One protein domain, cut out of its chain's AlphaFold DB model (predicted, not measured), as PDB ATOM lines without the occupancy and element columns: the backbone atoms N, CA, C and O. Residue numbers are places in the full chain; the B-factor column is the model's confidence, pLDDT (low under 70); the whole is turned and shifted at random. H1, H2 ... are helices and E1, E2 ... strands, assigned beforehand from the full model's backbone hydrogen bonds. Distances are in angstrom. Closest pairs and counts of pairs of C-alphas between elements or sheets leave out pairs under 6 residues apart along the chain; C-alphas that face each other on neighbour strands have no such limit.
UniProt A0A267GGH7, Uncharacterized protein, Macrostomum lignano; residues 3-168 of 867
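What this domain is: This is residues 3 to 168 of the 867 residues of an uncharacterized protein of Macrostomum lignano (UniProt A0A267GGH7). Two lobes of unequal size are joined by the long helix H6: a larger helical lobe in which H3, H4 and H5 run to and fro, with H1 and H2 out at the H3 side and H8 and H9 at the H5 side, and a smaller lobe in which a ribbon of two short strands, E1 and E2, has helix H7 beside E2. An unnamed stretch, residues 132 to 153, leads from E2 back to H8 in the larger lobe. The printed part has 166 residues, with nine named helices and two named strands in the order H1 H2 H3 H4 H5 H6 E1 H7 E2 H8 H9; the sheet's order is E1 - E2, antiparallel, and the class is mostly helix. The whole is only just compact, close to loose, with a radius of gyration of the C-alphas of 18.1 A, and only just elongated, with spans of 57 by 37 by 25 A.

Where its parts are: H1, residues 11 to 16, begins at C-alpha 11 (-5.853, 18.865, -24.290). H2 is residues 20 to 23, and H3, residues 26 to 39, is 19.9 A long. H4 is residues 43 to 52, 14.0 A, and H5 residues 55 to 62, 10.5 A. H6, residues 65 to 79, runs 20.5 A to C-alpha 79 (7.190, 44.858, -18.766). E1 is residues 90 to 93, H7 residues 104 to 113, 14.0 A, and E2 residues 128 to 131. H8 is residues 154 to 157, and H9, residues 162 to 167, ends at C-alpha 167 (-27.691, 24.771, -38.042).

How they stand to each other: H4 and H5 are the hubs, touching three helices each. H3 and H4 form a helical hairpin and touch at a shallow tilt of 19 degrees, closest at the C-alphas of Ala 37 and Phe 46, 5.1 A. H4 and H5, also a helical hairpin, only just touch, with 3 pairs of C-alphas within 8 A, closest at Val 50 and Ala 58, 5.8 A. H6 touches H4 with residues 68 to 72 alone, the C-alphas of Tyr 43 and Ala 68 being closest at 5.9 A. H8 only just touches H5, with 3 pairs of C-alphas within 8 A, closest at Phe 55 and Lys 156, 5.4 A. H9 only just touches H5, also with 3 pairs, closest at Leu 56 and Cys 165, 7.3 A. H1 is near H3, and H6 is near H7. The closest C-alphas of H7 and E2 are those of Cys 111 and Val 129, 7.2 A. Between E1 and E2, N 92 and O 129 are within hydrogen-bond range at 2.9 A, as are N 131 and O 90 at 2.9 A. Every O i to N i+4 pair is within range in H1, H3, H4, H5, H6, H7 and H9; H2 and H8 are too short for one. H3 and E1 are among the pairs that stay apart.

The domain as a whole: The C-alphas farthest apart are those of Ser 85 and Trp 167, 59.8 A. The printed part has no cut. The links from H7 to E2 and from E2 to H8 are long. Residues 16 to 22, of which 20 to 22 belong to H2, stand free. The mean pLDDT of the printed part is 79.7; residues 81 to 89, 120 to 126 and 132 to 146 are under 70.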
ATOM      1  N   LEU A   3     -11.817  24.029 -27.549       88.88
ATOM      2  CA  LEU A   3     -12.089  25.407 -27.100       88.88
ATOM      3  C   LEU A   3     -12.772  25.527 -25.721       88.88
ATOM      4  O   LEU A   3     -12.811  26.615 -25.167       88.88
ATOM      5  N   MET A   4     -13.320  24.446 -25.163       87.06
ATOM      6  CA  MET A   4     -13.966  24.413 -23.841       87.06
ATOM      7  C   MET A   4     -12.998  24.000 -22.720       87.06
ATOM      8  O   MET A   4     -13.350  24.113 -21.549       87.06
ATOM      9  N   LYS A   5     -11.788  23.551 -23.073       85.94
ATOM     10  CA  LYS A   5     -10.753  23.048 -22.161       85.94
ATOM     11  C   LYS A   5      -9.428  23.824 -22.269       85.94
ATOM     12  O   LYS A   5      -8.385  23.318 -21.896       85.94
ATOM     13  N   LEU A   6      -9.425  25.068 -22.767       85.31
ATOM     14  CA  LEU A   6      -8.177  25.810 -23.061       85.31
ATOM     15  C   LEU A   6      -7.241  26.072 -21.859       85.31
ATOM     16  O   LEU A   6      -6.108  26.492 -22.082       85.31
ATOM     17  N   ASN A   7      -7.691  25.831 -20.624       85.75
ATOM     18  CA  ASN A   7      -6.865  25.909 -19.415       85.75
ATOM     19  C   ASN A   7      -6.295  24.537 -18.988       85.75
ATOM     20  O   ASN A   7      -5.381  24.498 -18.166       85.75
ATOM     21  N   ASP A   8      -6.802  23.427 -19.536       86.56
ATOM     22  CA  ASP A   8      -6.429  22.070 -19.137       86.56
ATOM     23  C   ASP A   8      -5.177  21.626 -19.923       86.56
ATOM     24  O   ASP A   8      -5.193  21.634 -21.159       86.56
ATOM     25  N   PRO A   9      -4.085  21.193 -19.264       78.81
ATOM     26  CA  PRO A   9      -2.843  20.844 -19.960       78.81
ATOM     27  C   PRO A   9      -2.987  19.616 -20.875       78.81
ATOM     28  O   PRO A   9      -2.352  19.553 -21.928       78.81
ATOM     29  N   ASN A  10      -3.868  18.677 -20.517       84.25
ATOM     30  CA  ASN A  10      -4.041  17.381 -21.188       84.25
ATOM     31  C   ASN A  10      -4.727  17.482 -22.570       84.25
ATOM     32  O   ASN A  10      -4.862  16.481 -23.272       84.25
ATOM     33  N   VAL A  11      -5.174  18.672 -22.993       85.75
ATOM     34  CA  VAL A  11      -5.853  18.865 -24.290       85.75
ATOM     35  C   VAL A  11      -4.952  18.530 -25.477       85.75
ATOM     36  O   VAL A  11      -5.450  18.082 -26.507       85.75
ATOM     37  N   LEU A  12      -3.630  18.695 -25.359       85.25
ATOM     38  CA  LEU A  12      -2.716  18.274 -26.424       85.25
ATOM     39  C   LEU A  12      -2.734  16.750 -26.623       85.25
ATOM     40  O   LEU A  12      -2.672  16.296 -27.766       85.25
ATOM     41  N   ASP A  13      -2.907  15.974 -25.552       86.06
ATOM     42  CA  ASP A  13      -2.990  14.511 -25.606       86.06
ATOM     43  C   ASP A  13      -4.342  14.046 -26.171       86.06
ATOM     44  O   ASP A  13      -4.390  13.102 -26.962       86.06
ATOM     45  N   GLU A  14      -5.438  14.739 -25.832       85.56
ATOM     46  CA  GLU A  14      -6.749  14.546 -26.478       85.56
ATOM     47  C   GLU A  14      -6.675  14.833 -27.989       85.56
ATOM     48  O   GLU A  14      -7.272  14.116 -28.789       85.56
ATOM     49  N   VAL A  15      -5.921  15.862 -28.400       86.81
ATOM     50  CA  VAL A  15      -5.765  16.221 -29.817       86.81
ATOM     51  C   VAL A  15      -4.830  15.265 -30.562       86.81
ATOM     52  O   VAL A  15      -5.126  14.949 -31.713       86.81
ATOM     53  N   HIS A  16      -3.751  14.761 -29.951       84.44
ATOM     54  CA  HIS A  16      -2.880  13.742 -30.565       84.44
ATOM     55  C   HIS A  16      -3.638  12.457 -30.934       84.44
ATOM     56  O   HIS A  16      -3.319  11.831 -31.943       84.44
ATOM     57  N   GLN A  17      -4.665  12.089 -30.161       88.19
ATOM     58  CA  GLN A  17      -5.513  10.918 -30.421       88.19
ATOM     59  C   GLN A  17      -6.453  11.087 -31.633       88.19
ATOM     60  O   GLN A  17      -7.062  10.114 -32.079       88.19
ATOM     61  N   LEU A  18      -6.576  12.296 -32.197       88.06
ATOM     62  CA  LEU A  18      -7.392  12.556 -33.385       88.06
ATOM     63  C   LEU A  18      -6.661  12.150 -34.677       88.06
ATOM     64  O   LEU A  18      -5.442  12.308 -34.818       88.06
ATOM     65  N   SER A  19      -7.427  11.686 -35.669       89.38
ATOM     66  CA  SER A  19      -6.896  11.349 -36.995       89.38
ATOM     67  C   SER A  19      -6.216  12.552 -37.661       89.38
ATOM     68  O   SER A  19      -6.558  13.710 -37.401       89.38
ATOM     69  N   ALA A  20      -5.241  12.281 -38.534       86.44
ATOM     70  CA  ALA A  20      -4.437  13.319 -39.182       86.44
ATOM     71  C   ALA A  20      -5.298  14.352 -39.934       86.44
ATOM     72  O   ALA A  20      -5.046  15.550 -39.821       86.44
ATOM     73  N   ASP A  21      -6.363  13.911 -40.608       88.94
ATOM     74  CA  ASP A  21      -7.288  14.783 -41.345       88.94
ATOM     75  C   ASP A  21      -8.041  15.746 -40.411       88.94
ATOM     76  O   ASP A  21      -8.188  16.935 -40.702       88.94
ATOM     77  N   VAL A  22      -8.460  15.260 -39.235       88.38
ATOM     78  CA  VAL A  22      -9.118  16.079 -38.206       88.38
ATOM     79  C   VAL A  22      -8.114  17.036 -37.560       88.38
ATOM     80  O   VAL A  22      -8.424  18.221 -37.410       88.38
ATOM     81  N   ARG A  23      -6.886  16.583 -37.260       87.44
ATOM     82  CA  ARG A  23      -5.789  17.448 -36.777       87.44
ATOM     83  C   ARG A  23      -5.405  18.539 -37.783       87.44
ATOM     84  O   ARG A  23      -5.036  19.638 -37.368       87.44
ATOM     85  N   ALA A  24      -5.526  18.261 -39.082       86.44
ATOM     86  CA  ALA A  24      -5.272  19.203 -40.170       86.44
ATOM     87  C   ALA A  24      -6.447  20.162 -40.458       86.44
ATOM     88  O   ALA A  24      -6.265  21.143 -41.189       86.44
ATOM     89  N   SER A  25      -7.637  19.941 -39.887       90.31
ATOM     90  CA  SER A  25      -8.798  20.820 -40.096       90.31
ATOM     91  C   SER A  25      -8.515  22.277 -39.673       90.31
ATOM     92  O   SER A  25      -7.757  22.523 -38.724       90.31
ATOM     93  N   PRO A  26      -9.089  23.285 -40.361       88.25
ATOM     94  CA  PRO A  26      -8.867  24.686 -40.004       88.25
ATOM     95  C   PRO A  26      -9.440  25.032 -38.620       88.25
ATOM     96  O   PRO A  26      -8.856  25.857 -37.918       88.25
ATOM     97  N   GLN A  27     -10.517  24.366 -38.189       89.62
ATOM     98  CA  GLN A  27     -11.120  24.548 -36.866       89.62
ATOM     99  C   GLN A  27     -10.187  24.068 -35.743       89.62
ATOM    100  O   GLN A  27      -9.966  24.803 -34.778       89.62
ATOM    101  N   VAL A  28      -9.579  22.879 -35.874       90.06
ATOM    102  CA  VAL A  28      -8.605  22.374 -34.884       90.06
ATOM    103  C   VAL A  28      -7.338  23.229 -34.879       90.06
ATOM    104  O   VAL A  28      -6.868  23.602 -33.804       90.06
ATOM    105  N   ARG A  29      -6.830  23.645 -36.048       90.06
ATOM    106  CA  ARG A  29      -5.689  24.577 -36.129       90.06
ATOM    107  C   ARG A  29      -5.970  25.929 -35.468       90.06
ATOM    108  O   ARG A  29      -5.088  26.466 -34.798       90.06
ATOM    109  N   LEU A  30      -7.180  26.474 -35.598       90.31
ATOM    110  CA  LEU A  30      -7.572  27.699 -34.896       90.31
ATOM    111  C   LEU A  30      -7.658  27.487 -33.376       90.31
ATOM    112  O   LEU A  30      -7.148  28.315 -32.620       90.31
ATOM    113  N   ALA A  31      -8.234  26.370 -32.926       91.19
ATOM    114  CA  ALA A  31      -8.327  26.047 -31.503       91.19
ATOM    115  C   ALA A  31      -6.944  25.846 -30.853       91.19
ATOM    116  O   ALA A  31      -6.696  26.370 -29.768       91.19
ATOM    117  N   LEU A  32      -6.011  25.179 -31.543       89.62
ATOM    118  CA  LEU A  32      -4.620  25.035 -31.099       89.62
ATOM    119  C   LEU A  32      -3.868  26.375 -31.081       89.62
ATOM    120  O   LEU A  32      -3.153  26.658 -30.123       89.62
ATOM    121  N   ARG A  33      -4.056  27.243 -32.085       88.12
ATOM    122  CA  ARG A  33      -3.493  28.607 -32.067       88.12
ATOM    123  C   ARG A  33      -3.995  29.409 -30.859       88.12
ATOM    124  O   ARG A  33      -3.194  30.097 -30.232       88.12
ATOM    125  N   ALA A  34      -5.274  29.286 -30.493       90.62
ATOM    126  CA  ALA A  34      -5.818  29.903 -29.282       90.62
ATOM    127  C   ALA A  34      -5.222  29.298 -27.995       90.62
ATOM    128  O   ALA A  34      -4.824  30.052 -27.109       90.62
ATOM    129  N   PHE A  35      -5.083  27.969 -27.916       90.25
ATOM    130  CA  PHE A  35      -4.446  27.270 -26.790       90.25
ATOM    131  C   PHE A  35      -2.994  27.715 -26.572       90.25
ATOM    132  O   PHE A  35      -2.624  28.108 -25.465       90.25
ATOM    133  N   PHE A  36      -2.170  27.724 -27.626       88.56
ATOM    134  CA  PHE A  36      -0.777  28.167 -27.530       88.56
ATOM    135  C   PHE A  36      -0.662  29.664 -27.226       88.56
ATOM    136  O   PHE A  36       0.212  30.059 -26.457       88.56
ATOM    137  N   ALA A  37      -1.546  30.509 -27.764       89.56
ATOM    138  CA  ALA A  37      -1.566  31.931 -27.425       89.56
ATOM    139  C   ALA A  37      -1.911  32.172 -25.946       89.56
ATOM    140  O   ALA A  37      -1.278  33.004 -25.298       89.56
ATOM    141  N   LEU A  38      -2.872  31.426 -25.400       88.88
ATOM    142  CA  LEU A  38      -3.325  31.574 -24.020       88.88
ATOM    143  C   LEU A  38      -2.298  31.023 -23.017       88.88
ATOM    144  O   LEU A  38      -1.884  31.743 -22.111       88.88
ATOM    145  N   SER A  39      -1.810  29.798 -23.229       87.00
ATOM    146  CA  SER A  39      -0.791  29.159 -22.374       87.00
ATOM    147  C   SER A  39       0.569  29.874 -22.396       87.00
ATOM    148  O   SER A  39       1.266  29.895 -21.384       87.00
ATOM    149  N   SER A  40       0.938  30.526 -23.507       86.06
ATOM    150  CA  SER A  40       2.139  31.379 -23.578       86.06
ATOM    151  C   SER A  40       1.926  32.820 -23.087       86.06
ATOM    152  O   SER A  40       2.868  33.613 -23.137       86.06
ATOM    153  N   ASN A  41       0.720  33.175 -22.615       86.69
ATOM    154  CA  ASN A  41       0.336  34.540 -22.228       86.69
ATOM    155  C   ASN A  41       0.576  35.577 -23.356       86.69
ATOM    156  O   ASN A  41       0.902  36.745 -23.132       86.69
ATOM    157  N   ASN A  42       0.408  35.153 -24.610       89.69
ATOM    158  CA  ASN A  42       0.455  36.012 -25.785       89.69
ATOM    159  C   ASN A  42      -0.958  36.512 -26.123       89.69
ATOM    160  O   ASN A  42      -1.603  36.066 -27.074       89.69
ATOM    161  N   TYR A  43      -1.431  37.470 -25.327       89.38
ATOM    162  CA  TYR A  43      -2.745  38.098 -25.482       89.38
ATOM    163  C   TYR A  43      -2.972  38.700 -26.880       89.38
ATOM    164  O   TYR A  43      -4.080  38.610 -27.402       89.38
ATOM    165  N   VAL A  44      -1.937  39.233 -27.543       89.44
ATOM    166  CA  VAL A  44      -2.059  39.758 -28.917       89.44
ATOM    167  C   VAL A  44      -2.372  38.632 -29.906       89.44
ATOM    168  O   VAL A  44      -3.270  38.774 -30.736       89.44
ATOM    169  N   ALA A  45      -1.687  37.488 -29.806       88.06
ATOM    170  CA  ALA A  45      -2.010  36.314 -30.616       88.06
ATOM    171  C   ALA A  45      -3.394  35.737 -30.271       88.06
ATOM    172  O   ALA A  45      -4.105  35.309 -31.178       88.06
ATOM    173  N   PHE A  46      -3.809  35.785 -28.999       91.88
ATOM    174  CA  PHE A  46      -5.141  35.352 -28.572       91.88
ATOM    175  C   PHE A  46      -6.231  36.221 -29.210       91.88
ATOM    176  O   PHE A  46      -7.096  35.686 -29.898       91.88
ATOM    177  N   PHE A  47      -6.161  37.551 -29.092       90.69
ATOM    178  CA  PHE A  47      -7.164  38.432 -29.700       90.69
ATOM    179  C   PHE A  47      -7.122  38.409 -31.238       90.69
ATOM    180  O   PHE A  47      -8.175  38.459 -31.872       90.69
ATOM    181  N   ARG A  48      -5.959  38.202 -31.875       89.56
ATOM    182  CA  ARG A  48      -5.887  37.909 -33.324       89.56
ATOM    183  C   ARG A  48      -6.578  36.588 -33.693       89.56
ATOM    184  O   ARG A  48      -7.297  36.544 -34.691       89.56
ATOM    185  N   ALA A  49      -6.395  35.524 -32.905       89.69
ATOM    186  CA  ALA A  49      -7.080  34.245 -33.108       89.69
ATOM    187  C   ALA A  49      -8.597  34.379 -32.895       89.69
ATOM    188  O   ALA A  49      -9.364  33.872 -33.710       89.69
ATOM    189  N   VAL A  50      -9.023  35.144 -31.881       90.81
ATOM    190  CA  VAL A  50     -10.420  35.552 -31.678       90.81
ATOM    191  C   VAL A  50     -10.944  36.268 -32.916       90.81
ATOM    192  O   VAL A  50     -11.942  35.815 -33.462       90.81
ATOM    193  N   HIS A  51     -10.306  37.330 -33.421       88.62
ATOM    194  CA  HIS A  51     -10.796  38.051 -34.607       88.62
ATOM    195  C   HIS A  51     -10.918  37.151 -35.849       88.62
ATOM    196  O   HIS A  51     -11.899  37.273 -36.578       88.62
ATOM    197  N   ARG A  52      -9.988  36.204 -36.048       88.56
ATOM    198  CA  ARG A  52     -10.024  35.216 -37.146       88.56
ATOM    199  C   ARG A  52     -11.036  34.066 -36.941       88.56
ATOM    200  O   ARG A  52     -11.238  33.293 -37.871       88.56
ATOM    201  N   ALA A  53     -11.653  33.924 -35.764       90.50
ATOM    202  CA  ALA A  53     -12.583  32.833 -35.453       90.50
ATOM    203  C   ALA A  53     -14.023  33.102 -35.919       90.50
ATOM    204  O   ALA A  53     -14.540  34.204 -35.731       90.50
ATOM    205  N   GLU A  54     -14.696  32.065 -36.425       89.25
ATOM    206  CA  GLU A  54     -16.138  32.049 -36.722       89.25
ATOM    207  C   GLU A  54     -16.996  32.361 -35.481       89.25
ATOM    208  O   GLU A  54     -16.546  32.164 -34.351       89.25
ATOM    209  N   PHE A  55     -18.249  32.789 -35.682       90.81
ATOM    210  CA  PHE A  55     -19.175  33.215 -34.620       90.81
ATOM    211  C   PHE A  55     -19.224  32.255 -33.414       90.81
ATOM    212  O   PHE A  55     -18.841  32.650 -32.316       90.81
ATOM    213  N   LEU A  56     -19.592  30.980 -33.608       90.25
ATOM    214  CA  LEU A  56     -19.689  30.010 -32.504       90.25
ATOM    215  C   LEU A  56     -18.342  29.762 -31.801       90.25
ATOM    216  O   LEU A  56     -18.288  29.664 -30.575       90.25
ATOM    217  N   SER A  57     -17.242  29.714 -32.558       91.06
ATOM    218  CA  SER A  57     -15.892  29.568 -31.993       91.06
ATOM    219  C   SER A  57     -15.490  30.792 -31.162       91.06
ATOM    220  O   SER A  57     -14.851  30.654 -30.121       91.06
ATOM    221  N   ALA A  58     -15.899  31.990 -31.583       90.75
ATOM    222  CA  ALA A  58     -15.678  33.232 -30.854       90.75
ATOM    223  C   ALA A  58     -16.544  33.327 -29.581       90.75
ATOM    224  O   ALA A  58     -16.041  33.780 -28.556       90.75
ATOM    225  N   CYS A  59     -17.783  32.823 -29.603       89.81
ATOM    226  CA  CYS A  59     -18.619  32.686 -28.404       89.81
ATOM    227  C   CYS A  59     -17.974  31.768 -27.349       89.81
ATOM    228  O   CYS A  59     -17.976  32.104 -26.168       89.81
ATOM    229  N   LEU A  60     -17.358  30.649 -27.757       90.75
ATOM    230  CA  LEU A  60     -16.612  29.778 -26.833       90.75
ATOM    231  C   LEU A  60     -15.342  30.450 -26.279       90.75
ATOM    232  O   LEU A  60     -14.986  30.241 -25.120       90.75
ATOM    233  N   LEU A  61     -14.672  31.279 -27.087       90.62
ATOM    234  CA  LEU A  61     -13.492  32.041 -26.662       90.62
ATOM    235  C   LEU A  61     -13.827  33.199 -25.703       90.62
ATOM    236  O   LEU A  61     -12.962  33.576 -24.912       90.62
ATOM    237  N   LEU A  62     -15.058  33.728 -25.727       89.06
ATOM    238  CA  LEU A  62     -15.499  34.867 -24.906       89.06
ATOM    239  C   LEU A  62     -15.291  34.638 -23.400       89.06
ATOM    240  O   LEU A  62     -14.829  35.545 -22.708       89.06
ATOM    241  N   ARG A  63     -15.517  33.409 -22.905       86.94
ATOM    242  CA  ARG A  63     -15.276  33.026 -21.496       86.94
ATOM    243  C   ARG A  63     -13.852  33.346 -21.025       86.94
ATOM    244  O   ARG A  63     -13.637  33.636 -19.856       86.94
ATOM    245  N   TYR A  64     -12.875  33.300 -21.927       88.12
ATOM    246  CA  TYR A  64     -11.465  33.489 -21.596       88.12
ATOM    247  C   TYR A  64     -10.990  34.945 -21.728       88.12
ATOM    248  O   TYR A  64      -9.827  35.230 -21.438       88.12
ATOM    249  N   PHE A  65     -11.861  35.878 -22.140       88.75
ATOM    250  CA  PHE A  65     -11.477  37.278 -22.341       88.75
ATOM    251  C   PHE A  65     -10.976  37.917 -21.045       88.75
ATOM    252  O   PHE A  65      -9.938  38.570 -21.085       88.75
ATOM    253  N   THR A  66     -11.630  37.708 -19.894       86.94
ATOM    254  CA  THR A  66     -11.169  38.327 -18.640       86.94
ATOM    255  C   THR A  66      -9.796  37.815 -18.228       86.94
ATOM    256  O   THR A  66      -8.903  38.630 -18.015       86.94
ATOM    257  N   GLN A  67      -9.561  36.497 -18.179       87.00
ATOM    258  CA  GLN A  67      -8.234  35.981 -17.814       87.00
ATOM    259  C   GLN A  67      -7.141  36.452 -18.793       87.00
ATOM    260  O   GLN A  67      -6.050  36.810 -18.352       87.00
ATOM    261  N   ALA A  68      -7.445  36.561 -20.094       88.69
ATOM    262  CA  ALA A  68      -6.532  37.137 -21.080       88.69
ATOM    263  C   ALA A  68      -6.289  38.643 -20.846       88.69
ATOM    264  O   ALA A  68      -5.144  39.090 -20.918       88.69
ATOM    265  N   ARG A  69      -7.329  39.423 -20.512       88.56
ATOM    266  CA  ARG A  69      -7.233  40.861 -20.198       88.56
ATOM    267  C   ARG A  69      -6.454  41.121 -18.900       88.56
ATOM    268  O   ARG A  69      -5.561  41.965 -18.889       88.56
ATOM    269  N   ILE A  70      -6.705  40.346 -17.844       85.56
ATOM    270  CA  ILE A  70      -5.963  40.384 -16.572       85.56
ATOM    271  C   ILE A  70      -4.486  40.054 -16.807       85.56
ATOM    272  O   ILE A  70      -3.605  40.812 -16.395       85.56
ATOM    273  N   ALA A  71      -4.199  38.935 -17.479       85.62
ATOM    274  CA  ALA A  71      -2.830  38.500 -17.738       85.62
ATOM    275  C   ALA A  71      -2.071  39.512 -18.613       85.62
ATOM    276  O   ALA A  71      -0.913  39.824 -18.327       85.62
ATOM    277  N   ALA A  72      -2.739  40.115 -19.599       88.00
ATOM    278  CA  ALA A  72      -2.204  41.200 -20.409       88.00
ATOM    279  C   ALA A  72      -1.870  42.454 -19.585       88.00
ATOM    280  O   ALA A  72      -0.726  42.905 -19.638       88.00
ATOM    281  N   LEU A  73      -2.798  42.992 -18.780       84.19
ATOM    282  CA  LEU A  73      -2.547  44.190 -17.960       84.19
ATOM    283  C   LEU A  73      -1.462  43.953 -16.893       84.19
ATOM    284  O   LEU A  73      -0.568  44.792 -16.722       84.19
ATOM    285  N   ARG A  74      -1.459  42.781 -16.236       82.31
ATOM    286  CA  ARG A  74      -0.354  42.331 -15.361       82.31
ATOM    287  C   ARG A  74       0.976  42.307 -16.137       82.31
ATOM    288  O   ARG A  74       1.981  42.837 -15.671       82.31
ATOM    289  N   THR A  75       0.995  41.767 -17.355       84.31
ATOM    290  CA  THR A  75       2.213  41.698 -18.187       84.31
ATOM    291  C   THR A  75       2.696  43.078 -18.639       84.31
ATOM    292  O   THR A  75       3.893  43.350 -18.571       84.31
ATOM    293  N   MET A  76       1.794  43.972 -19.056       82.56
ATOM    294  CA  MET A  76       2.128  45.336 -19.477       82.56
ATOM    295  C   MET A  76       2.714  46.151 -18.318       82.56
ATOM    296  O   MET A  76       3.787  46.729 -18.473       82.56
ATOM    297  N   SER A  77       2.076  46.137 -17.143       78.31
ATOM    298  CA  SER A  77       2.568  46.832 -15.940       78.31
ATOM    299  C   SER A  77       3.913  46.282 -15.433       78.31
ATOM    300  O   SER A  77       4.757  47.047 -14.955       78.31
ATOM    301  N   TYR A  78       4.191  44.983 -15.601       77.12
ATOM    302  CA  TYR A  78       5.519  44.434 -15.305       77.12
ATOM    303  C   TYR A  78       6.585  44.762 -16.359       77.12
ATOM    304  O   TYR A  78       7.734  44.997 -15.967       77.12
ATOM    305  N   ALA A  79       6.243  44.745 -17.653       78.88
ATOM    306  CA  ALA A  79       7.190  44.858 -18.766       78.88
ATOM    307  C   ALA A  79       7.507  46.307 -19.167       78.88
ATOM    308  O   ALA A  79       8.661  46.622 -19.454       78.88
ATOM    309  N   LEU A  80       6.512  47.197 -19.147       72.50
ATOM    310  CA  LEU A  80       6.643  48.619 -19.492       72.50
ATOM    311  C   LEU A  80       7.074  49.475 -18.285       72.50
ATOM    312  O   LEU A  80       6.866  50.687 -18.258       72.50
ATOM    313  N   ARG A  81       7.666  48.835 -17.270       64.44
ATOM    314  CA  ARG A  81       8.065  49.451 -16.004       64.44
ATOM    315  C   ARG A  81       9.064  50.598 -16.236       64.44
ATOM    316  O   ARG A  81      10.168  50.335 -16.724       64.44
ATOM    317  N   PRO A  82       8.746  51.834 -15.816       63.03
ATOM    318  CA  PRO A  82       9.696  52.943 -15.819       63.03
ATOM    319  C   PRO A  82      10.921  52.625 -14.942       63.03
ATOM    320  O   PRO A  82      10.794  51.904 -13.944       63.03
ATOM    321  N   PRO A  83      12.117  53.162 -15.246       59.22
ATOM    322  CA  PRO A  83      13.245  53.052 -14.328       59.22
ATOM    323  C   PRO A  83      12.894  53.736 -12.991       59.22
ATOM    324  O   PRO A  83      12.296  54.814 -13.004       59.22
ATOM    325  N   PRO A  84      13.289  53.172 -11.831       56.12
ATOM    326  CA  PRO A  84      12.896  53.699 -10.517       56.12
ATOM    327  C   PRO A  84      13.376  55.139 -10.270       56.12
ATOM    328  O   PRO A  84      12.804  55.847  -9.453       56.12
ATOM    329  N   SER A  85      14.386  55.592 -11.016       50.59
ATOM    330  CA  SER A  85      14.908  56.962 -11.018       50.59
ATOM    331  C   SER A  85      13.954  58.020 -11.589       50.59
ATOM    332  O   SER A  85      14.242  59.202 -11.444       50.59
ATOM    333  N   ALA A  86      12.887  57.628 -12.296       55.34
ATOM    334  CA  ALA A  86      12.038  58.561 -13.044       55.34
ATOM    335  C   ALA A  86      10.735  58.957 -12.332       55.34
ATOM    336  O   ALA A  86      10.165  59.986 -12.677       55.34
ATOM    337  N   GLY A  87      10.216  58.134 -11.408       54.12
ATOM    338  CA  GLY A  87       8.920  58.350 -10.732       54.12
ATOM    339  C   GLY A  87       7.677  58.394 -11.645       54.12
ATOM    340  O   GLY A  87       6.558  58.532 -11.166       54.12
ATOM    341  N   GLN A  88       7.860  58.282 -12.960       57.91
ATOM    342  CA  GLN A  88       6.868  58.624 -13.972       57.91
ATOM    343  C   GLN A  88       5.936  57.444 -14.269       57.91
ATOM    344  O   GLN A  88       6.348  56.498 -14.937       57.91
ATOM    345  N   ARG A  89       4.680  57.512 -13.808       64.94
ATOM    346  CA  ARG A  89       3.595  56.593 -14.208       64.94
ATOM    347  C   ARG A  89       3.487  56.546 -15.746       64.94
ATOM    348  O   ARG A  89       3.682  57.567 -16.406       64.94
ATOM    349  N   LEU A  90       3.185  55.383 -16.335       74.94
ATOM    350  CA  LEU A  90       3.054  55.258 -17.795       74.94
ATOM    351  C   LEU A  90       1.596  55.423 -18.238       74.94
ATOM    352  O   LEU A  90       0.762  54.590 -17.899       74.94
ATOM    353  N   ARG A  91       1.328  56.448 -19.055       78.62
ATOM    354  CA  ARG A  91       0.033  56.697 -19.705       78.62
ATOM    355  C   ARG A  91      -0.110  55.844 -20.973       78.62
ATOM    356  O   ARG A  91       0.730  55.949 -21.868       78.62
ATOM    357  N   LEU A  92      -1.171  55.043 -21.081       80.06
ATOM    358  CA  LEU A  92      -1.547  54.311 -22.299       80.06
ATOM    359  C   LEU A  92      -2.964  54.709 -22.756       80.06
ATOM    360  O   LEU A  92      -3.898  54.524 -21.976       80.06
ATOM    361  N   PRO A  93      -3.164  55.207 -23.993       82.12
ATOM    362  CA  PRO A  93      -4.499  55.523 -24.502       82.12
ATOM    363  C   PRO A  93      -5.400  54.285 -24.585       82.12
ATOM    364  O   PRO A  93      -5.008  53.261 -25.152       82.12
ATOM    365  N   LEU A  94      -6.623  54.398 -24.063       79.25
ATOM    366  CA  LEU A  94      -7.592  53.303 -23.947       79.25
ATOM    367  C   LEU A  94      -7.939  52.692 -25.310       79.25
ATOM    368  O   LEU A  94      -7.868  51.477 -25.479       79.25
ATOM    369  N   GLY A  95      -8.190  53.532 -26.320       71.50
ATOM    370  CA  GLY A  95      -8.485  53.101 -27.693       71.50
ATOM    371  C   GLY A  95      -7.326  52.410 -28.432       71.50
ATOM    372  O   GLY A  95      -7.502  51.980 -29.570       71.50
ATOM    373  N   ARG A  96      -6.136  52.302 -27.822       72.44
ATOM    374  CA  ARG A  96      -4.942  51.661 -28.408       72.44
ATOM    375  C   ARG A  96      -4.533  50.371 -27.685       72.44
ATOM    376  O   ARG A  96      -3.516  49.772 -28.038       72.44
ATOM    377  N   LEU A  97      -5.301  49.934 -26.686       80.69
ATOM    378  CA  LEU A  97      -5.046  48.718 -25.913       80.69
ATOM    379  C   LEU A  97      -5.418  47.452 -26.726       80.69
ATOM    380  O   LEU A  97      -6.590  47.264 -27.053       80.69
ATOM    381  N   PRO A  98      -4.465  46.544 -27.045       80.50
ATOM    382  CA  PRO A  98      -4.692  45.369 -27.901       80.50
ATOM    383  C   PRO A  98      -5.363  44.214 -27.131       80.50
ATOM    384  O   PRO A  98      -4.792  43.137 -26.951       80.50
ATOM    385  N   LEU A  99      -6.566  44.483 -26.624       83.94
ATOM    386  CA  LEU A  99      -7.244  43.729 -25.563       83.94
ATOM    387  C   LEU A  99      -8.703  43.353 -25.895       83.94
ATOM    388  O   LEU A  99      -9.417  42.823 -25.042       83.94
ATOM    389  N   GLY A 100      -9.144  43.633 -27.127       82.00
ATOM    390  CA  GLY A 100     -10.486  43.288 -27.603       82.00
ATOM    391  C   GLY A 100     -11.603  43.893 -26.750       82.00
ATOM    392  O   GLY A 100     -12.563  43.192 -26.436       82.00
ATOM    393  N   PHE A 101     -11.438  45.141 -26.304       87.00
ATOM    394  CA  PHE A 101     -12.510  45.925 -25.685       87.00
ATOM    395  C   PHE A 101     -13.512  46.390 -26.742       87.00
ATOM    396  O   PHE A 101     -13.150  46.584 -27.903       87.00
ATOM    397  N   GLU A 102     -14.768  46.542 -26.337       83.56
ATOM    398  CA  GLU A 102     -15.845  46.995 -27.218       83.56
ATOM    399  C   GLU A 102     -15.752  48.505 -27.469       83.56
ATOM    400  O   GLU A 102     -15.742  48.939 -28.621       83.56
ATOM    401  N   ASP A 103     -15.580  49.284 -26.399       82.44
ATOM    402  CA  ASP A 103     -15.448  50.745 -26.395       82.44
ATOM    403  C   ASP A 103     -14.363  51.207 -25.408       82.44
ATOM    404  O   ASP A 103     -13.885  50.435 -24.570       82.44
ATOM    405  N   ALA A 104     -13.978  52.486 -25.485       82.06
ATOM    406  CA  ALA A 104     -13.042  53.084 -24.529       82.06
ATOM    407  C   ALA A 104     -13.579  53.042 -23.084       82.06
ATOM    408  O   ALA A 104     -12.788  52.942 -22.148       82.06
ATOM    409  N   ASP A 105     -14.903  53.032 -22.911       82.88
ATOM    410  CA  ASP A 105     -15.578  52.997 -21.610       82.88
ATOM    411  C   ASP A 105     -15.632  51.579 -21.007       82.88
ATOM    412  O   ASP A 105     -15.451  51.415 -19.800       82.88
ATOM    413  N   ASP A 106     -15.777  50.534 -21.837       83.75
ATOM    414  CA  ASP A 106     -15.559  49.116 -21.458       83.75
ATOM    415  C   ASP A 106     -14.100  48.912 -21.013       83.75
ATOM    416  O   ASP A 106     -13.823  48.355 -19.951       83.75
ATOM    417  N   ALA A 107     -13.149  49.479 -21.761       84.69
ATOM    418  CA  ALA A 107     -11.743  49.476 -21.371       84.69
ATOM    419  C   ALA A 107     -11.484  50.249 -20.057       84.69
ATOM    420  O   ALA A 107     -10.734  49.769 -19.204       84.69
ATOM    421  N   ALA A 108     -12.111  51.415 -19.860       83.44
ATOM    422  CA  ALA A 108     -11.929  52.252 -18.672       83.44
ATOM    423  C   ALA A 108     -12.558  51.628 -17.421       83.44
ATOM    424  O   ALA A 108     -11.918  51.581 -16.372       83.44
ATOM    425  N   SER A 109     -13.789  51.123 -17.523       83.06
ATOM    426  CA  SER A 109     -14.483  50.435 -16.429       83.06
ATOM    427  C   SER A 109     -13.735  49.172 -16.005       83.06
ATOM    428  O   SER A 109     -13.482  48.996 -14.814       83.06
ATOM    429  N   PHE A 110     -13.260  48.362 -16.957       84.00
ATOM    430  CA  PHE A 110     -12.416  47.203 -16.668       84.00
ATOM    431  C   PHE A 110     -11.096  47.596 -15.984       84.00
ATOM    432  O   PHE A 110     -10.666  46.933 -15.043       84.00
ATOM    433  N   CYS A 111     -10.447  48.686 -16.409       82.50
ATOM    434  CA  CYS A 111      -9.205  49.143 -15.780       82.50
ATOM    435  C   CYS A 111      -9.433  49.708 -14.367       82.50
ATOM    436  O   CYS A 111      -8.675  49.354 -13.463       82.50
ATOM    437  N   LYS A 112     -10.507  50.480 -14.142       81.38
ATOM    438  CA  LYS A 112     -10.941  50.932 -12.805       81.38
ATOM    439  C   LYS A 112     -11.236  49.741 -11.883       81.38
ATOM    440  O   LYS A 112     -10.736  49.701 -10.764       81.38
ATOM    441  N   PHE A 113     -11.965  48.738 -12.375       79.38
ATOM    442  CA  PHE A 113     -12.273  47.488 -11.665       79.38
ATOM    443  C   PHE A 113     -11.015  46.665 -11.323       79.38
ATOM    444  O   PHE A 113     -10.944  46.042 -10.270       79.38
ATOM    445  N   MET A 114      -9.975  46.723 -12.163       76.88
ATOM    446  CA  MET A 114      -8.651  46.141 -11.884       76.88
ATOM    447  C   MET A 114      -7.746  47.007 -10.982       76.88
ATOM    448  O   MET A 114      -6.594  46.636 -10.740       76.88
ATOM    449  N   GLY A 115      -8.237  48.147 -10.483       76.25
ATOM    450  CA  GLY A 115      -7.495  49.046  -9.599       76.25
ATOM    451  C   GLY A 115      -6.455  49.929 -10.298       76.25
ATOM    452  O   GLY A 115      -5.455  50.284  -9.678       76.25
ATOM    453  N   PHE A 116      -6.652  50.267 -11.579       79.75
ATOM    454  CA  PHE A 116      -5.822  51.238 -12.304       79.75
ATOM    455  C   PHE A 116      -6.497  52.616 -12.397       79.75
ATOM    456  O   PHE A 116      -7.675  52.726 -12.746       79.75
ATOM    457  N   GLU A 117      -5.727  53.680 -12.161       79.00
ATOM    458  CA  GLU A 117      -6.170  55.060 -12.391       79.00
ATOM    459  C   GLU A 117      -6.394  55.325 -13.895       79.00
ATOM    460  O   GLU A 117      -5.603  54.894 -14.742       79.00
ATOM    461  N   CYS A 118      -7.469  56.043 -14.235       77.75
ATOM    462  CA  CYS A 118      -7.868  56.333 -15.617       77.75
ATOM    463  C   CYS A 118      -8.202  57.824 -15.797       77.75
ATOM    464  O   CYS A 118      -9.078  58.339 -15.104       77.75
ATOM    465  N   ASP A 119      -7.566  58.484 -16.767       70.31
ATOM    466  CA  ASP A 119      -7.900  59.848 -17.188       70.31
ATOM    467  C   ASP A 119      -9.235  59.845 -17.946       70.31
ATOM    468  O   ASP A 119      -9.308  59.326 -19.064       70.31
ATOM    469  N   TYR A 120     -10.266  60.455 -17.357       62.38
ATOM    470  CA  TYR A 120     -11.567  60.667 -18.011       62.38
ATOM    471  C   TYR A 120     -12.009  62.144 -18.040       62.38
ATOM    472  O   TYR A 120     -12.862  62.513 -18.839       62.38
ATOM    473  N   GLU A 121     -11.421  63.002 -17.196       54.25
ATOM    474  CA  GLU A 121     -11.920  64.368 -16.936       54.25
ATOM    475  C   GLU A 121     -10.884  65.480 -17.205       54.25
ATOM    476  O   GLU A 121     -11.244  66.648 -17.324       54.25
ATOM    477  N   THR A 122      -9.592  65.142 -17.305       48.44
ATOM    478  CA  THR A 122      -8.490  66.121 -17.152       48.44
ATOM    479  C   THR A 122      -7.765  66.487 -18.457       48.44
ATOM    480  O   THR A 122      -6.927  67.388 -18.453       48.44
ATOM    481  N   SER A 123      -8.038  65.809 -19.579       44.47
ATOM    482  CA  SER A 123      -7.312  66.009 -20.846       44.47
ATOM    483  C   SER A 123      -8.221  66.307 -22.036       44.47
ATOM    484  O   SER A 123      -9.238  65.654 -22.233       44.47
ATOM    485  N   VAL A 124      -7.773  67.232 -22.891       50.69
ATOM    486  CA  VAL A 124      -8.313  67.458 -24.249       50.69
ATOM    487  C   VAL A 124      -7.904  66.318 -25.212       50.69
ATOM    488  O   VAL A 124      -8.465  66.178 -26.295       50.69
ATOM    489  N   ASP A 125      -6.938  65.486 -24.803       57.31
ATOM    490  CA  ASP A 125      -6.427  64.317 -25.531       57.31
ATOM    491  C   ASP A 125      -7.202  63.017 -25.232       57.31
ATOM    492  O   ASP A 125      -7.886  62.914 -24.214       57.31
ATOM    493  N   GLU A 126      -6.984  61.990 -26.073       67.19
ATOM    494  CA  GLU A 126      -7.500  60.613 -25.924       67.19
ATOM    495  C   GLU A 126      -7.494  60.112 -24.456       67.19
ATOM    496  O   GLU A 126      -6.468  60.255 -23.770       67.19
ATOM    497  N   PRO A 127      -8.586  59.470 -23.981       74.75
ATOM    498  CA  PRO A 127      -8.687  58.966 -22.612       74.75
ATOM    499  C   PRO A 127      -7.706  57.805 -22.397       74.75
ATOM    500  O   PRO A 127      -7.425  57.027 -23.318       74.75
ATOM    501  N   ALA A 128      -7.149  57.682 -21.190       80.50
ATOM    502  CA  ALA A 128      -5.967  56.848 -20.956       80.50
ATOM    503  C   ALA A 128      -5.911  56.194 -19.569       80.50
ATOM    504  O   ALA A 128      -6.508  56.672 -18.614       80.50
ATOM    505  N   VAL A 129      -5.133  55.113 -19.461       82.81
ATOM    506  CA  VAL A 129      -4.850  54.377 -18.218       82.81
ATOM    507  C   VAL A 129      -3.433  54.672 -17.748       82.81
ATOM    508  O   VAL A 129      -2.499  54.660 -18.558       82.81
ATOM    509  N   TRP A 130      -3.252  54.848 -16.442       79.56
ATOM    510  CA  TRP A 130      -1.939  54.878 -15.805       79.56
ATOM    511  C   TRP A 130      -1.552  53.477 -15.325       79.56
ATOM    512  O   TRP A 130      -2.151  52.914 -14.410       79.56
ATOM    513  N   LEU A 131      -0.520  52.888 -15.939       73.88
ATOM    514  CA  LEU A 131       0.014  51.602 -15.492       73.88
ATOM    515  C   LEU A 131       0.876  51.782 -14.243       73.88
ATOM    516  O   LEU A 131       2.046  52.172 -14.316       73.88
ATOM    517  N   GLU A 132       0.289  51.444 -13.101       65.62
ATOM    518  CA  GLU A 132       0.928  51.511 -11.793       65.62
ATOM    519  C   GLU A 132       1.304  50.158 -11.190       65.62
ATOM    520  O   GLU A 132       1.110  49.082 -11.765       65.62
ATOM    521  N   ARG A 133       1.952  50.228 -10.021       56.41
ATOM    522  CA  ARG A 133       2.579  49.097  -9.345       56.41
ATOM    523  C   ARG A 133       1.539  48.197  -8.661       56.41
ATOM    524  O   ARG A 133       1.425  48.189  -7.443       56.41
ATOM    525  N   ALA A 134       0.913  47.346  -9.468       54.12
ATOM    526  CA  ALA A 134       0.350  46.058  -9.060       54.12
ATOM    527  C   ALA A 134      -0.677  46.088  -7.904       54.12
ATOM    528  O   ALA A 134      -0.478  45.432  -6.886       54.12
ATOM    529  N   VAL A 135      -1.822  46.748  -8.120       51.84
ATOM    530  CA  VAL A 135      -3.061  46.482  -7.352       51.84
ATOM    531  C   VAL A 135      -3.696  45.142  -7.769       51.84
ATOM    532  O   VAL A 135      -4.320  44.452  -6.968       51.84
ATOM    533  N   ALA A 136      -3.455  44.706  -9.011       52.19
ATOM    534  CA  ALA A 136      -4.049  43.525  -9.643       52.19
ATOM    535  C   ALA A 136      -3.638  42.147  -9.057       52.19
ATOM    536  O   ALA A 136      -3.715  41.146  -9.775       52.19
ATOM    537  N   SER A 137      -3.175  42.049  -7.806       49.91
ATOM    538  CA  SER A 137      -2.805  40.782  -7.147       49.91
ATOM    539  C   SER A 137      -3.949  40.089  -6.399       49.91
ATOM    540  O   SER A 137      -3.782  38.929  -6.043       49.91
ATOM    541  N   ALA A 138      -5.070  40.777  -6.154       51.12
ATOM    542  CA  ALA A 138      -6.187  40.259  -5.354       51.12
ATOM    543  C   ALA A 138      -7.411  39.794  -6.169       51.12
ATOM    544  O   ALA A 138      -8.304  39.187  -5.597       51.12
ATOM    545  N   PHE A 139      -7.471  40.075  -7.477       58.88
ATOM    546  CA  PHE A 139      -8.646  39.747  -8.292       58.88
ATOM    547  C   PHE A 139      -8.607  38.327  -8.871       58.88
ATOM    548  O   PHE A 139      -7.614  37.951  -9.520       58.88
ATOM    549  N   ASP A 140      -9.712  37.597  -8.694       57.00
ATOM    550  CA  ASP A 140      -9.907  36.228  -9.168       57.00
ATOM    551  C   ASP A 140     -10.673  36.214 -10.515       57.00
ATOM    552  O   ASP A 140     -11.763  36.783 -10.608       57.00
ATOM    553  N   PRO A 141     -10.148  35.613 -11.608       57.38
ATOM    554  CA  PRO A 141     -10.731  35.754 -12.952       57.38
ATOM    555  C   PRO A 141     -12.154  35.199 -13.141       57.38
ATOM    556  O   PRO A 141     -12.737  35.390 -14.209       57.38
ATOM    557  N   THR A 142     -12.675  34.476 -12.152       54.94
ATOM    558  CA  THR A 142     -13.983  33.806 -12.127       54.94
ATOM    559  C   THR A 142     -15.152  34.743 -11.821       54.94
ATOM    560  O   THR A 142     -16.253  34.495 -12.308       54.94
ATOM    561  N   GLU A 143     -14.939  35.822 -11.061       52.47
ATOM    562  CA  GLU A 143     -16.025  36.703 -10.592       52.47
ATOM    563  C   GLU A 143     -16.599  37.592 -11.708       52.47
ATOM    564  O   GLU A 143     -17.774  37.962 -11.704       52.47
ATOM    565  N   SER A 144     -15.784  37.926 -12.711       58.59
ATOM    566  CA  SER A 144     -16.213  38.769 -13.826       58.59
ATOM    567  C   SER A 144     -17.106  38.001 -14.808       58.59
ATOM    568  O   SER A 144     -16.634  37.133 -15.550       58.59
ATOM    569  N   ARG A 145     -18.384  38.375 -14.907       53.28
ATOM    570  CA  ARG A 145     -19.256  37.897 -15.990       53.28
ATOM    571  C   ARG A 145     -18.834  38.541 -17.315       53.28
ATOM    572  O   ARG A 145     -18.740  39.763 -17.415       53.28
ATOM    573  N   SER A 146     -18.593  37.734 -18.349       60.91
ATOM    574  CA  SER A 146     -18.246  38.240 -19.681       60.91
ATOM    575  C   SER A 146     -19.463  38.897 -20.343       60.91
ATOM    576  O   SER A 146     -20.384  38.201 -20.776       60.91
ATOM    577  N   VAL A 147     -19.459  40.228 -20.436       70.50
ATOM    578  CA  VAL A 147     -20.491  41.008 -21.137       70.50
ATOM    579  C   VAL A 147     -20.540  40.624 -22.627       70.50
ATOM    580  O   VAL A 147     -19.540  40.206 -23.218       70.50
ATOM    581  N   ARG A 148     -21.721  40.743 -23.244       75.69
ATOM    582  CA  ARG A 148     -21.968  40.417 -24.657       75.69
ATOM    583  C   ARG A 148     -21.114  41.293 -25.586       75.69
ATOM    584  O   ARG A 148     -21.432  42.456 -25.800       75.69
ATOM    585  N   ALA A 149     -20.067  40.716 -26.170       82.06
ATOM    586  CA  ALA A 149     -19.145  41.410 -27.072       82.06
ATOM    587  C   ALA A 149     -19.755  41.621 -28.477       82.06
ATOM    588  O   ALA A 149     -19.748  40.721 -29.326       82.06
ATOM    589  N   ILE A 150     -20.325  42.802 -28.724       82.12
ATOM    590  CA  ILE A 150     -21.096  43.111 -29.936       82.12
ATOM    591  C   ILE A 150     -20.184  43.222 -31.171       82.12
ATOM    592  O   ILE A 150     -20.399  42.544 -32.176       82.12
ATOM    593  N   ARG A 151     -19.142  44.049 -31.108       83.50
ATOM    594  CA  ARG A 151     -18.197  44.336 -32.193       83.50
ATOM    595  C   ARG A 151     -17.192  43.205 -32.390       83.50
ATOM    596  O   ARG A 151     -16.819  42.935 -33.531       83.50
ATOM    597  N   VAL A 152     -16.768  42.522 -31.323       84.12
ATOM    598  CA  VAL A 152     -15.753  41.449 -31.404       84.12
ATOM    599  C   VAL A 152     -16.355  40.071 -31.728       84.12
ATOM    600  O   VAL A 152     -15.684  39.256 -32.375       84.12
ATOM    601  N   VAL A 153     -17.601  39.792 -31.319       87.25
ATOM    602  CA  VAL A 153     -18.248  38.476 -31.508       87.25
ATOM    603  C   VAL A 153     -19.513  38.555 -32.370       87.25
ATOM    604  O   VAL A 153     -19.555  37.900 -33.410       87.25
ATOM    605  N   GLU A 154     -20.525  39.346 -31.999       87.31
ATOM    606  CA  GLU A 154     -21.827  39.357 -32.705       87.31
ATOM    607  C   GLU A 154     -21.753  39.909 -34.137       87.31
ATOM    608  O   GLU A 154     -22.476  39.438 -35.014       87.31
ATOM    609  N   SER A 155     -20.827  40.829 -34.418       87.94
ATOM    610  CA  SER A 155     -20.545  41.353 -35.765       87.94
ATOM    611  C   SER A 155     -20.315  40.251 -36.813       87.94
ATOM    612  O   SER A 155     -20.670  40.408 -37.981       87.94
ATOM    613  N   LYS A 156     -19.785  39.099 -36.386       88.19
ATOM    614  CA  LYS A 156     -19.491  37.926 -37.227       88.19
ATOM    615  C   LYS A 156     -20.715  37.090 -37.571       88.19
ATOM    616  O   LYS A 156     -20.652  36.273 -38.487       88.19
ATOM    617  N   ARG A 157     -21.813  37.264 -36.832       88.81
ATOM    618  CA  ARG A 157     -23.115  36.685 -37.170       88.81
ATOM    619  C   ARG A 157     -23.681  37.356 -38.428       88.81
ATOM    620  O   ARG A 157     -24.369  36.712 -39.219       88.81
ATOM    621  N   GLY A 158     -23.344  38.633 -38.637       85.12
ATOM    622  CA  GLY A 158     -23.869  39.452 -39.724       85.12
ATOM    623  C   GLY A 158     -25.397  39.448 -39.712       85.12
ATOM    624  O   GLY A 158     -26.021  39.527 -38.655       85.12
ATOM    625  N   ASN A 159     -26.000  39.275 -40.887       83.75
ATOM    626  CA  ASN A 159     -27.456  39.224 -41.035       83.75
ATOM    627  C   ASN A 159     -28.073  37.861 -40.655       83.75
ATOM    628  O   ASN A 159     -29.284  37.706 -40.784       83.75
ATOM    629  N   ARG A 160     -27.281  36.867 -40.219       85.62
ATOM    630  CA  ARG A 160     -27.797  35.531 -39.882       85.62
ATOM    631  C   ARG A 160     -28.489  35.517 -38.521       85.62
ATOM    632  O   ARG A 160     -28.088  36.214 -37.581       85.62
ATOM    633  N   SER A 161     -29.500  34.667 -38.389       87.06
ATOM    634  CA  SER A 161     -30.081  34.330 -37.091       87.06
ATOM    635  C   SER A 161     -29.134  33.440 -36.275       87.06
ATOM    636  O   SER A 161     -28.261  32.756 -36.813       87.06
ATOM    637  N   VAL A 162     -29.326  33.404 -34.953       88.62
ATOM    638  CA  VAL A 162     -28.584  32.477 -34.078       88.62
ATOM    639  C   VAL A 162     -28.874  31.019 -34.464       88.62
ATOM    640  O   VAL A 162     -27.962  30.196 -34.456       88.62
ATOM    641  N   GLY A 163     -30.107  30.713 -34.885       86.19
ATOM    642  CA  GLY A 163     -30.497  29.385 -35.364       86.19
ATOM    643  C   GLY A 163     -29.748  28.951 -36.627       86.19
ATOM    644  O   GLY A 163     -29.279  27.821 -36.683       86.19
ATOM    645  N   GLU A 164     -29.553  29.839 -37.605       88.00
ATOM    646  CA  GLU A 164     -28.782  29.533 -38.828       88.00
ATOM    647  C   GLU A 164     -27.307  29.269 -38.511       88.00
ATOM    648  O   GLU A 164     -26.675  28.386 -39.091       88.00
ATOM    649  N   CYS A 165     -26.751  30.008 -37.547       87.19
ATOM    650  CA  CYS A 165     -25.397  29.761 -37.064       87.19
ATOM    651  C   CYS A 165     -25.262  28.408 -36.350       87.19
ATOM    652  O   CYS A 165     -24.226  27.768 -36.506       87.19
ATOM    653  N   LEU A 166     -26.283  27.966 -35.607       87.50
ATOM    654  CA  LEU A 166     -26.320  26.650 -34.955       87.50
ATOM    655  C   LEU A 166     -26.580  25.500 -35.943       87.50
ATOM    656  O   LEU A 166     -26.023  24.420 -35.777       87.50
ATOM    657  N   TRP A 167     -27.387  25.736 -36.979       86.19
ATOM    658  CA  TRP A 167     -27.691  24.771 -38.042       86.19
ATOM    659  C   TRP A 167     -26.545  24.610 -39.059       86.19
ATOM    660  O   TRP A 167     -26.477  23.614 -39.773       86.19
ATOM    661  N   GLY A 168     -25.630  25.585 -39.134       83.12
ATOM    662  CA  GLY A 168     -24.515  25.593 -40.089       83.12
ATOM    663  C   GLY A 168     -24.913  25.983 -41.520       83.12
ATOM    664  O   GLY A 168     -24.093  25.900 -42.432       83.12
TER     665      GLY A 168